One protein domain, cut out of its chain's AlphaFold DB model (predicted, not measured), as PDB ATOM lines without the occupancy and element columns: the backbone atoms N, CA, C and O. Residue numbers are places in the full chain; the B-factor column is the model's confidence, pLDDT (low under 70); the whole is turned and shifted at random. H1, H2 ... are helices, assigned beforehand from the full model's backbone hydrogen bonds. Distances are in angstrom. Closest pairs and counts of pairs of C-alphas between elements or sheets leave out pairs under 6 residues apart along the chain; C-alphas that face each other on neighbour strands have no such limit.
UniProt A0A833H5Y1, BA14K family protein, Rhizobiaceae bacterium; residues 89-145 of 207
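This is residues 89 to 145 of the 207 residues of the protein "BA14K family protein" of Rhizobiaceae bacterium (UniProt A0A833H5Y1). With little regular structure, this domain is one long helix, H1, and a long looped stretch, residues 107 to 132, that loops out past the last end of H1 around Arg 121 and then runs back toward the first part of H1. That stretch holds a small antiparallel pairing, residues 116 to 117 with 125 to 126, and leads to the short H2 near the first part of H1. The printed part has 57 residues with two named helices, H1 then H2, and no named strand; the class is all helix, with 21 residues in named elements. It is compact, radius of gyration of the C-alphas 11.3 A, yet elongated, spanning 36 by 22 by 17 A.

H1, residues 90 to 106, touches H2, residues 133 to 136, with residues 92 to 96 alone. Their closest C-alphas, Gln 92 and Asp 134, are 7.1 A apart. In H1 every O i to N i+4 pair is within hydrogen-bond range; H2 is too short for such a pair.

H1 measures 24.5 A, from C-alpha 90 at (265.090, 104.223, 167.030) to C-alpha 106. H2 ends at C-alpha 136, (250.764, 96.848, 168.325).

The farthest C-alphas, Asp 89 and Arg 121, are 37.1 A apart. The printed part has no cut. The H1 to H2 link is long, 26 residues. Confidence is low, pLDDT under 70, at residue 89 and residues 134 to 145.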
ATOM      1  N   ASP A  89     261.008 106.013 168.701       69.94
ATOM      2  CA  ASP A  89     262.186 105.404 169.300       69.94
ATOM      3  C   ASP A  89     262.980 104.696 168.183       69.94
ATOM      4  O   ASP A  89     262.367 104.020 167.349       69.94
ATOM      5  N   PRO A  90     264.313 104.846 168.102       71.00
ATOM      6  CA  PRO A  90     265.090 104.223 167.030       71.00
ATOM      7  C   PRO A  90     264.885 102.701 166.984       71.00
ATOM      8  O   PRO A  90     264.764 102.130 165.903       71.00
ATOM      9  N   ALA A  91     264.684 102.043 168.132       76.50
ATOM     10  CA  ALA A  91     264.399 100.610 168.157       76.50
ATOM     11  C   ALA A  91     263.038 100.267 167.526       76.50
ATOM     12  O   ALA A  91     262.861  99.191 166.951       76.50
ATOM     13  N   GLN A  92     262.069 101.184 167.606       74.88
ATOM     14  CA  GLN A  92     260.782 101.039 166.933       74.88
ATOM     15  C   GLN A  92     260.938 101.221 165.414       74.88
ATOM     16  O   GLN A  92     260.358 100.464 164.638       74.88
ATOM     17  N   ALA A  93     261.753 102.175 164.962       79.12
ATOM     18  CA  ALA A  93     262.017 102.343 163.534       79.12
ATOM     19  C   ALA A  93     262.656 101.079 162.925       79.12
ATOM     20  O   ALA A  93     262.165 100.570 161.914       79.12
ATOM     21  N   GLU A  94     263.663 100.509 163.592       84.12
ATOM     22  CA  GLU A  94     264.314  99.272 163.149       84.12
ATOM     23  C   GLU A  94     263.353  98.077 163.085       84.12
ATOM     24  O   GLU A  94     263.333  97.347 162.092       84.12
ATOM     25  N   ALA A  95     262.528  97.850 164.112       84.50
ATOM     26  CA  ALA A  95     261.619  96.705 164.083       84.50
ATOM     27  C   ALA A  95     260.489  96.880 163.036       84.50
ATOM     28  O   ALA A  95     259.967  95.881 162.530       84.50
ATOM     29  N   LEU A  96     260.141  98.118 162.651       85.88
ATOM     30  CA  LEU A  96     259.170  98.385 161.589       85.88
ATOM     31  C   LEU A  96     259.790  98.072 160.228       85.88
ATOM     32  O   LEU A  96     259.151  97.413 159.405       85.88
ATOM     33  N   ALA A  97     261.048  98.469 160.023       87.12
ATOM     34  CA  ALA A  97     261.820  98.083 158.847       87.12
ATOM     35  C   ALA A  97     261.922  96.549 158.740       87.12
ATOM     36  O   ALA A  97     261.567  95.978 157.709       87.12
ATOM     37  N   ALA A  98     262.259  95.862 159.839       88.88
ATOM     38  CA  ALA A  98     262.315  94.400 159.884       88.88
ATOM     39  C   ALA A  98     260.953  93.733 159.600       88.88
ATOM     40  O   ALA A  98     260.880  92.688 158.948       88.88
ATOM     41  N   HIS A  99     259.846  94.328 160.059       94.25
ATOM     42  CA  HIS A  99     258.498  93.860 159.738       94.25
ATOM     43  C   HIS A  99     258.196  93.966 158.239       94.25
ATOM     44  O   HIS A  99     257.754  92.983 157.636       94.25
ATOM     45  N   VAL A 100     258.445  95.138 157.652       93.19
ATOM     46  CA  VAL A 100     258.208  95.410 156.230       93.19
ATOM     47  C   VAL A 100     259.039  94.474 155.358       93.19
ATOM     48  O   VAL A 100     258.497  93.862 154.434       93.19
ATOM     49  N   GLU A 101     260.319  94.304 155.685       94.19
ATOM     50  CA  GLU A 101     261.236  93.438 154.946       94.19
ATOM     51  C   GLU A 101     260.757  91.978 154.957       94.19
ATOM     52  O   GLU A 101     260.626  91.342 153.907       94.19
ATOM     53  N   TRP A 102     260.389  91.465 156.134       95.19
ATOM     54  CA  TRP A 102     259.867  90.108 156.276       95.19
ATOM     55  C   TRP A 102     258.576  89.897 155.471       95.19
ATOM     56  O   TRP A 102     258.424  88.886 154.778       95.19
ATOM     57  N   CYS A 103     257.644  90.853 155.528       95.56
ATOM     58  CA  CYS A 103     256.377  90.769 154.805       95.56
ATOM     59  C   CYS A 103     256.575  90.810 153.284       95.56
ATOM     60  O   CYS A 103     255.953  90.017 152.569       95.56
ATOM     61  N   ALA A 104     257.473  91.672 152.795       93.62
ATOM     62  CA  ALA A 104     257.809  91.785 151.378       93.62
ATOM     63  C   ALA A 104     258.453  90.501 150.827       93.62
ATOM     64  O   ALA A 104     258.138  90.075 149.716       93.62
ATOM     65  N   GLN A 105     259.300  89.837 151.619       95.56
ATOM     66  CA  GLN A 105     259.892  88.549 151.245       95.56
ATOM     67  C   GLN A 105     258.865  87.407 151.268       95.56
ATOM     68  O   GLN A 105     258.892  86.512 150.419       95.56
ATOM     69  N   ARG A 106     257.944  87.417 152.239       94.12
ATOM     70  CA  ARG A 106     256.977  86.331 152.454       94.12
ATOM     71  C   ARG A 106     255.809  86.352 151.468       94.12
ATOM     72  O   ARG A 106     255.310  85.278 151.108       94.12
ATOM     73  N   TYR A 107     255.363  87.540 151.064       93.62
ATOM     74  CA  TYR A 107     254.193  87.742 150.214       93.62
ATOM     75  C   TYR A 107     254.527  88.621 149.007       93.62
ATOM     76  O   TYR A 107     254.749  89.820 149.130       93.62
ATOM     77  N   ARG A 108     254.444  88.043 147.802       91.81
ATOM     78  CA  ARG A 108     254.682  88.775 146.541       91.81
ATOM     79  C   ARG A 108     253.749  89.969 146.305       91.81
ATOM     80  O   ARG A 108     254.089  90.848 145.527       91.81
ATOM     81  N   SER A 109     252.568  89.968 146.917       91.69
ATOM     82  CA  SER A 109     251.535  91.002 146.773       91.69
ATOM     83  C   SER A 109     251.521  92.004 147.934       91.69
ATOM     84  O   SER A 109     250.536  92.725 148.095       91.69
ATOM     85  N   TYR A 110     252.572  92.027 148.760       95.00
ATOM     86  CA  TYR A 110     252.639  92.892 149.932       95.00
ATOM     87  C   TYR A 110     252.713  94.380 149.567       95.00
ATOM     88  O   TYR A 110     253.415  94.779 148.638       95.00
ATOM     89  N   ARG A 111     251.997  95.203 150.338       92.25
ATOM     90  CA  ARG A 111     251.966  96.661 150.246       92.25
ATOM     91  C   ARG A 111     252.368  97.261 151.595       92.25
ATOM     92  O   ARG A 111     251.591  97.155 152.546       92.25
ATOM     93  N   PRO A 112     253.521  97.945 151.683       87.81
ATOM     94  CA  PRO A 112     253.994  98.516 152.944       87.81
ATOM     95  C   PRO A 112     253.124  99.684 153.434       87.81
ATOM     96  O   PRO A 112     252.993  99.882 154.635       87.81
ATOM     97  N   ARG A 113     252.469 100.415 152.519       81.25
ATOM     98  CA  ARG A 113     251.605 101.569 152.835       81.25
ATOM     99  C   ARG A 113     250.473 101.216 153.799       81.25
ATOM    100  O   ARG A 113     250.188 101.967 154.723       81.25
ATOM    101  N   ASP A 114     249.815 100.094 153.532       85.81
ATOM    102  CA  ASP A 114     248.619  99.640 154.238       85.81
ATOM    103  C   ASP A 114     248.823  98.291 154.951       85.81
ATOM    104  O   ASP A 114     247.856  97.648 155.349       85.81
ATOM    105  N   ASN A 115     250.080  97.866 155.133       90.50
ATOM    106  CA  ASN A 115     250.463  96.589 155.742       90.50
ATOM    107  C   ASN A 115     249.609  95.401 155.250       90.50
ATOM    108  O   ASN A 115     249.143  94.569 156.032       90.50
ATOM    109  N   SER A 116     249.350  95.339 153.944       91.94
ATOM    110  CA  SER A 116     248.357  94.422 153.389       91.94
ATOM    111  C   SER A 116     248.928  93.558 152.273       91.94
ATOM    112  O   SER A 116     249.887  93.927 151.600       91.94
ATOM    113  N   TYR A 117     248.344  92.383 152.070       94.12
ATOM    114  CA  TYR A 117     248.670  91.485 150.968       94.12
ATOM    115  C   TYR A 117     247.413  90.782 150.448       94.12
ATOM    116  O   TYR A 117     246.360  90.785 151.090       94.12
ATOM    117  N   THR A 118     247.514  90.163 149.274       93.44
ATOM    118  CA  THR A 118     246.424  89.386 148.664       93.44
ATOM    119  C   THR A 118     246.769  87.895 148.691       93.44
ATOM    120  O   THR A 118     247.726  87.499 148.015       93.44
ATOM    121  N   PRO A 119     246.037  87.056 149.447       90.06
ATOM    122  CA  PRO A 119     246.181  85.611 149.401       90.06
ATOM    123  C   PRO A 119     245.436  85.000 148.205       90.06
ATOM    124  O   PRO A 119     244.546  85.597 147.605       90.06
ATOM    125  N   TYR A 120     245.762  83.746 147.888       85.00
ATOM    126  CA  TYR A 120     245.179  83.017 146.753       85.00
ATOM    127  C   TYR A 120     243.668  82.754 146.861       85.00
ATOM    128  O   TYR A 120     243.034  82.407 145.870       85.00
ATOM    129  N   ARG A 121     243.084  82.873 148.058       78.94
ATOM    130  CA  ARG A 121     241.658  82.625 148.332       78.94
ATOM    131  C   ARG A 121     240.853  83.935 148.444       78.94
ATOM    132  O   ARG A 121     239.807  83.943 149.081       78.94
ATOM    133  N   GLY A 122     241.329  85.010 147.808       76.62
ATOM    134  CA  GLY A 122     240.665  86.319 147.745       76.62
ATOM    135  C   GLY A 122     240.959  87.240 148.936       76.62
ATOM    136  O   GLY A 122     241.743  86.887 149.810       76.62
ATOM    137  N   GLY A 123     240.325  88.421 148.949       83.12
ATOM    138  CA  GLY A 123     240.392  89.425 150.024       83.12
ATOM    139  C   GLY A 123     241.757  90.103 150.213       83.12
ATOM    140  O   GLY A 123     242.790  89.594 149.789       83.12
ATOM    141  N   ARG A 124     241.794  91.277 150.854       90.75
ATOM    142  CA  ARG A 124     243.050  91.874 151.343       90.75
ATOM    143  C   ARG A 124     243.244  91.458 152.804       90.75
ATOM    144  O   ARG A 124     242.304  91.534 153.582       90.75
ATOM    145  N   SER A 125     244.431  90.981 153.164       90.88
ATOM    146  CA  SER A 125     244.771  90.524 154.519       90.88
ATOM    147  C   SER A 125     245.911  91.355 155.091       90.88
ATOM    148  O   SER A 125     246.816  91.734 154.352       90.88
ATOM    149  N   VAL A 126     245.881  91.625 156.395       92.31
ATOM    150  CA  VAL A 126     246.963  92.339 157.088       92.31
ATOM    151  C   VAL A 126     248.146  91.396 157.301       92.31
ATOM    152  O   VAL A 126     247.954  90.242 157.693       92.31
ATOM    153  N   CYS A 127     249.371  91.862 157.051       92.50
ATOM    154  CA  CYS A 127     250.560  91.073 157.352       92.50
ATOM    155  C   CYS A 127     250.878  91.123 158.853       92.50
ATOM    156  O   CYS A 127     250.911  92.186 159.474       92.50
ATOM    157  N   VAL A 128     251.156  89.955 159.429       92.12
ATOM    158  CA  VAL A 128     251.607  89.810 160.816       92.12
ATOM    159  C   VAL A 128     252.970  89.142 160.783       92.12
ATOM    160  O   VAL A 128     253.098  88.037 160.254       92.12
ATOM    161  N   SER A 129     253.977  89.812 161.340       88.06
ATOM    162  CA  SER A 129     255.341  89.290 161.421       88.06
ATOM    163  C   SER A 129     255.751  89.089 162.882       88.06
ATOM    164  O   SER A 129     255.132  89.647 163.790       88.06
ATOM    165  N   PRO A 130     256.833  88.347 163.153       89.06
ATOM    166  CA  PRO A 130     257.392  88.259 164.500       89.06
ATOM    167  C   PRO A 130     257.794  89.614 165.102       89.06
ATOM    168  O   PRO A 130     257.913  89.708 166.317       89.06
ATOM    169  N   PHE A 131     257.977  90.651 164.280       86.81
ATOM    170  CA  PHE A 131     258.394  91.994 164.688       86.81
ATOM    171  C   PHE A 131     257.207  92.950 164.912       86.81
ATOM    172  O   PHE A 131     257.382  94.019 165.480       86.81
ATOM    173  N   SER A 132     255.968  92.583 164.537       80.25
ATOM    174  CA  SER A 132     254.812  93.497 164.671       80.25
ATOM    175  C   SER A 132     254.310  93.702 166.108       80.25
ATOM    176  O   SER A 132     253.597  94.666 166.387       80.25
ATOM    177  N   LYS A 133     254.665  92.801 167.031       72.00
ATOM    178  CA  LYS A 133     254.274  92.860 168.454       72.00
ATOM    179  C   LYS A 133     254.804  94.105 169.170       72.00
ATOM    180  O   LYS A 133     254.161  94.580 170.102       72.00
ATOM    181  N   ASP A 134     255.917  94.656 168.694       65.94
ATOM    182  CA  ASP A 134     256.544  95.832 169.289       65.94
ATOM    183  C   ASP A 134     255.845  97.145 168.886       65.94
ATOM    184  O   ASP A 134     256.029  98.151 169.559       65.94
ATOM    185  N   PHE A 135     254.960  97.121 167.881       64.19
ATOM    186  CA  PHE A 135     254.187  98.287 167.413       64.19
ATOM    187  C   PHE A 135     252.718  98.244 167.809       64.19
ATOM    188  O   PHE A 135     252.100  99.279 168.047       64.19
ATOM    189  N   ALA A 136     252.154  97.038 167.920       57.41
ATOM    190  CA  ALA A 136     250.764  96.848 168.325       57.41
ATOM    191  C   ALA A 136     250.495  97.339 169.762       57.41
ATOM    192  O   ALA A 136     249.382  97.761 170.075       57.41
ATOM    193  N   LYS A 137     251.519  97.312 170.625       47.44
ATOM    194  CA  LYS A 137     251.459  97.787 172.016       47.44
ATOM    195  C   LYS A 137     251.318  99.306 172.151       47.44
ATOM    196  O   LYS A 137     250.749  99.767 173.133       47.44
ATOM    197  N   ASP A 138     251.775 100.066 171.156       55.97
ATOM    198  CA  ASP A 138     251.801 101.532 171.203       55.97
ATOM    199  C   ASP A 138     250.532 102.152 170.576       55.97
ATOM    200  O   ASP A 138     250.445 103.359 170.369       55.97
ATOM    201  N   GLY A 139     249.522 101.332 170.257       46.22
ATOM    202  CA  GLY A 139     248.241 101.806 169.726       46.22
ATOM    203  C   GLY A 139     248.301 102.324 168.285       46.22
ATOM    204  O   GLY A 139     247.280 102.786 167.770       46.22
ATOM    205  N   ILE A 140     249.443 102.187 167.595       50.84
ATOM    206  CA  ILE A 140     249.518 102.307 166.137       50.84
ATOM    207  C   ILE A 140     248.847 101.059 165.567       50.84
ATOM    208  O   ILE A 140     249.483 100.067 165.209       50.84
ATOM    209  N   SER A 141     247.516 101.091 165.559       41.78
ATOM    210  CA  SER A 141     246.715 100.110 164.845       41.78
ATOM    211  C   SER A 141     247.235 100.059 163.416       41.78
ATOM    212  O   SER A 141     247.426 101.107 162.790       41.78
ATOM    213  N   ALA A 142     247.474  98.842 162.921       50.97
ATOM    214  CA  ALA A 142     247.716  98.613 161.506       50.97
ATOM    215  C   ALA A 142     246.719  99.467 160.703       50.97
ATOM    216  O   ALA A 142     245.547  99.531 161.103       50.97
ATOM    217  N   PRO A 143     247.166 100.163 159.641       49.06
ATOM    218  CA  PRO A 143     246.281 100.978 158.816       49.06
ATOM    219  C   PRO A 143     245.022 100.160 158.523       49.06
ATOM    220  O   PRO A 143     245.150  98.976 158.190       49.06
ATOM    221  N   PRO A 144     243.825 100.728 158.770       41.50
ATOM    222  CA  PRO A 144     242.599  99.954 158.762       41.50
ATOM    223  C   PRO A 144     242.529  99.191 157.447       41.50
ATOM    224  O   PRO A 144     242.711  99.778 156.374       41.50
ATOM    225  N   ALA A 145     242.301  97.877 157.540       53.12
ATOM    226  CA  ALA A 145     241.917  97.092 156.380       53.12
ATOM    227  C   ALA A 145     240.821  97.882 155.644       53.12
ATOM    228  O   ALA A 145     239.945  98.434 156.320       53.12
TER     229      ALA A 145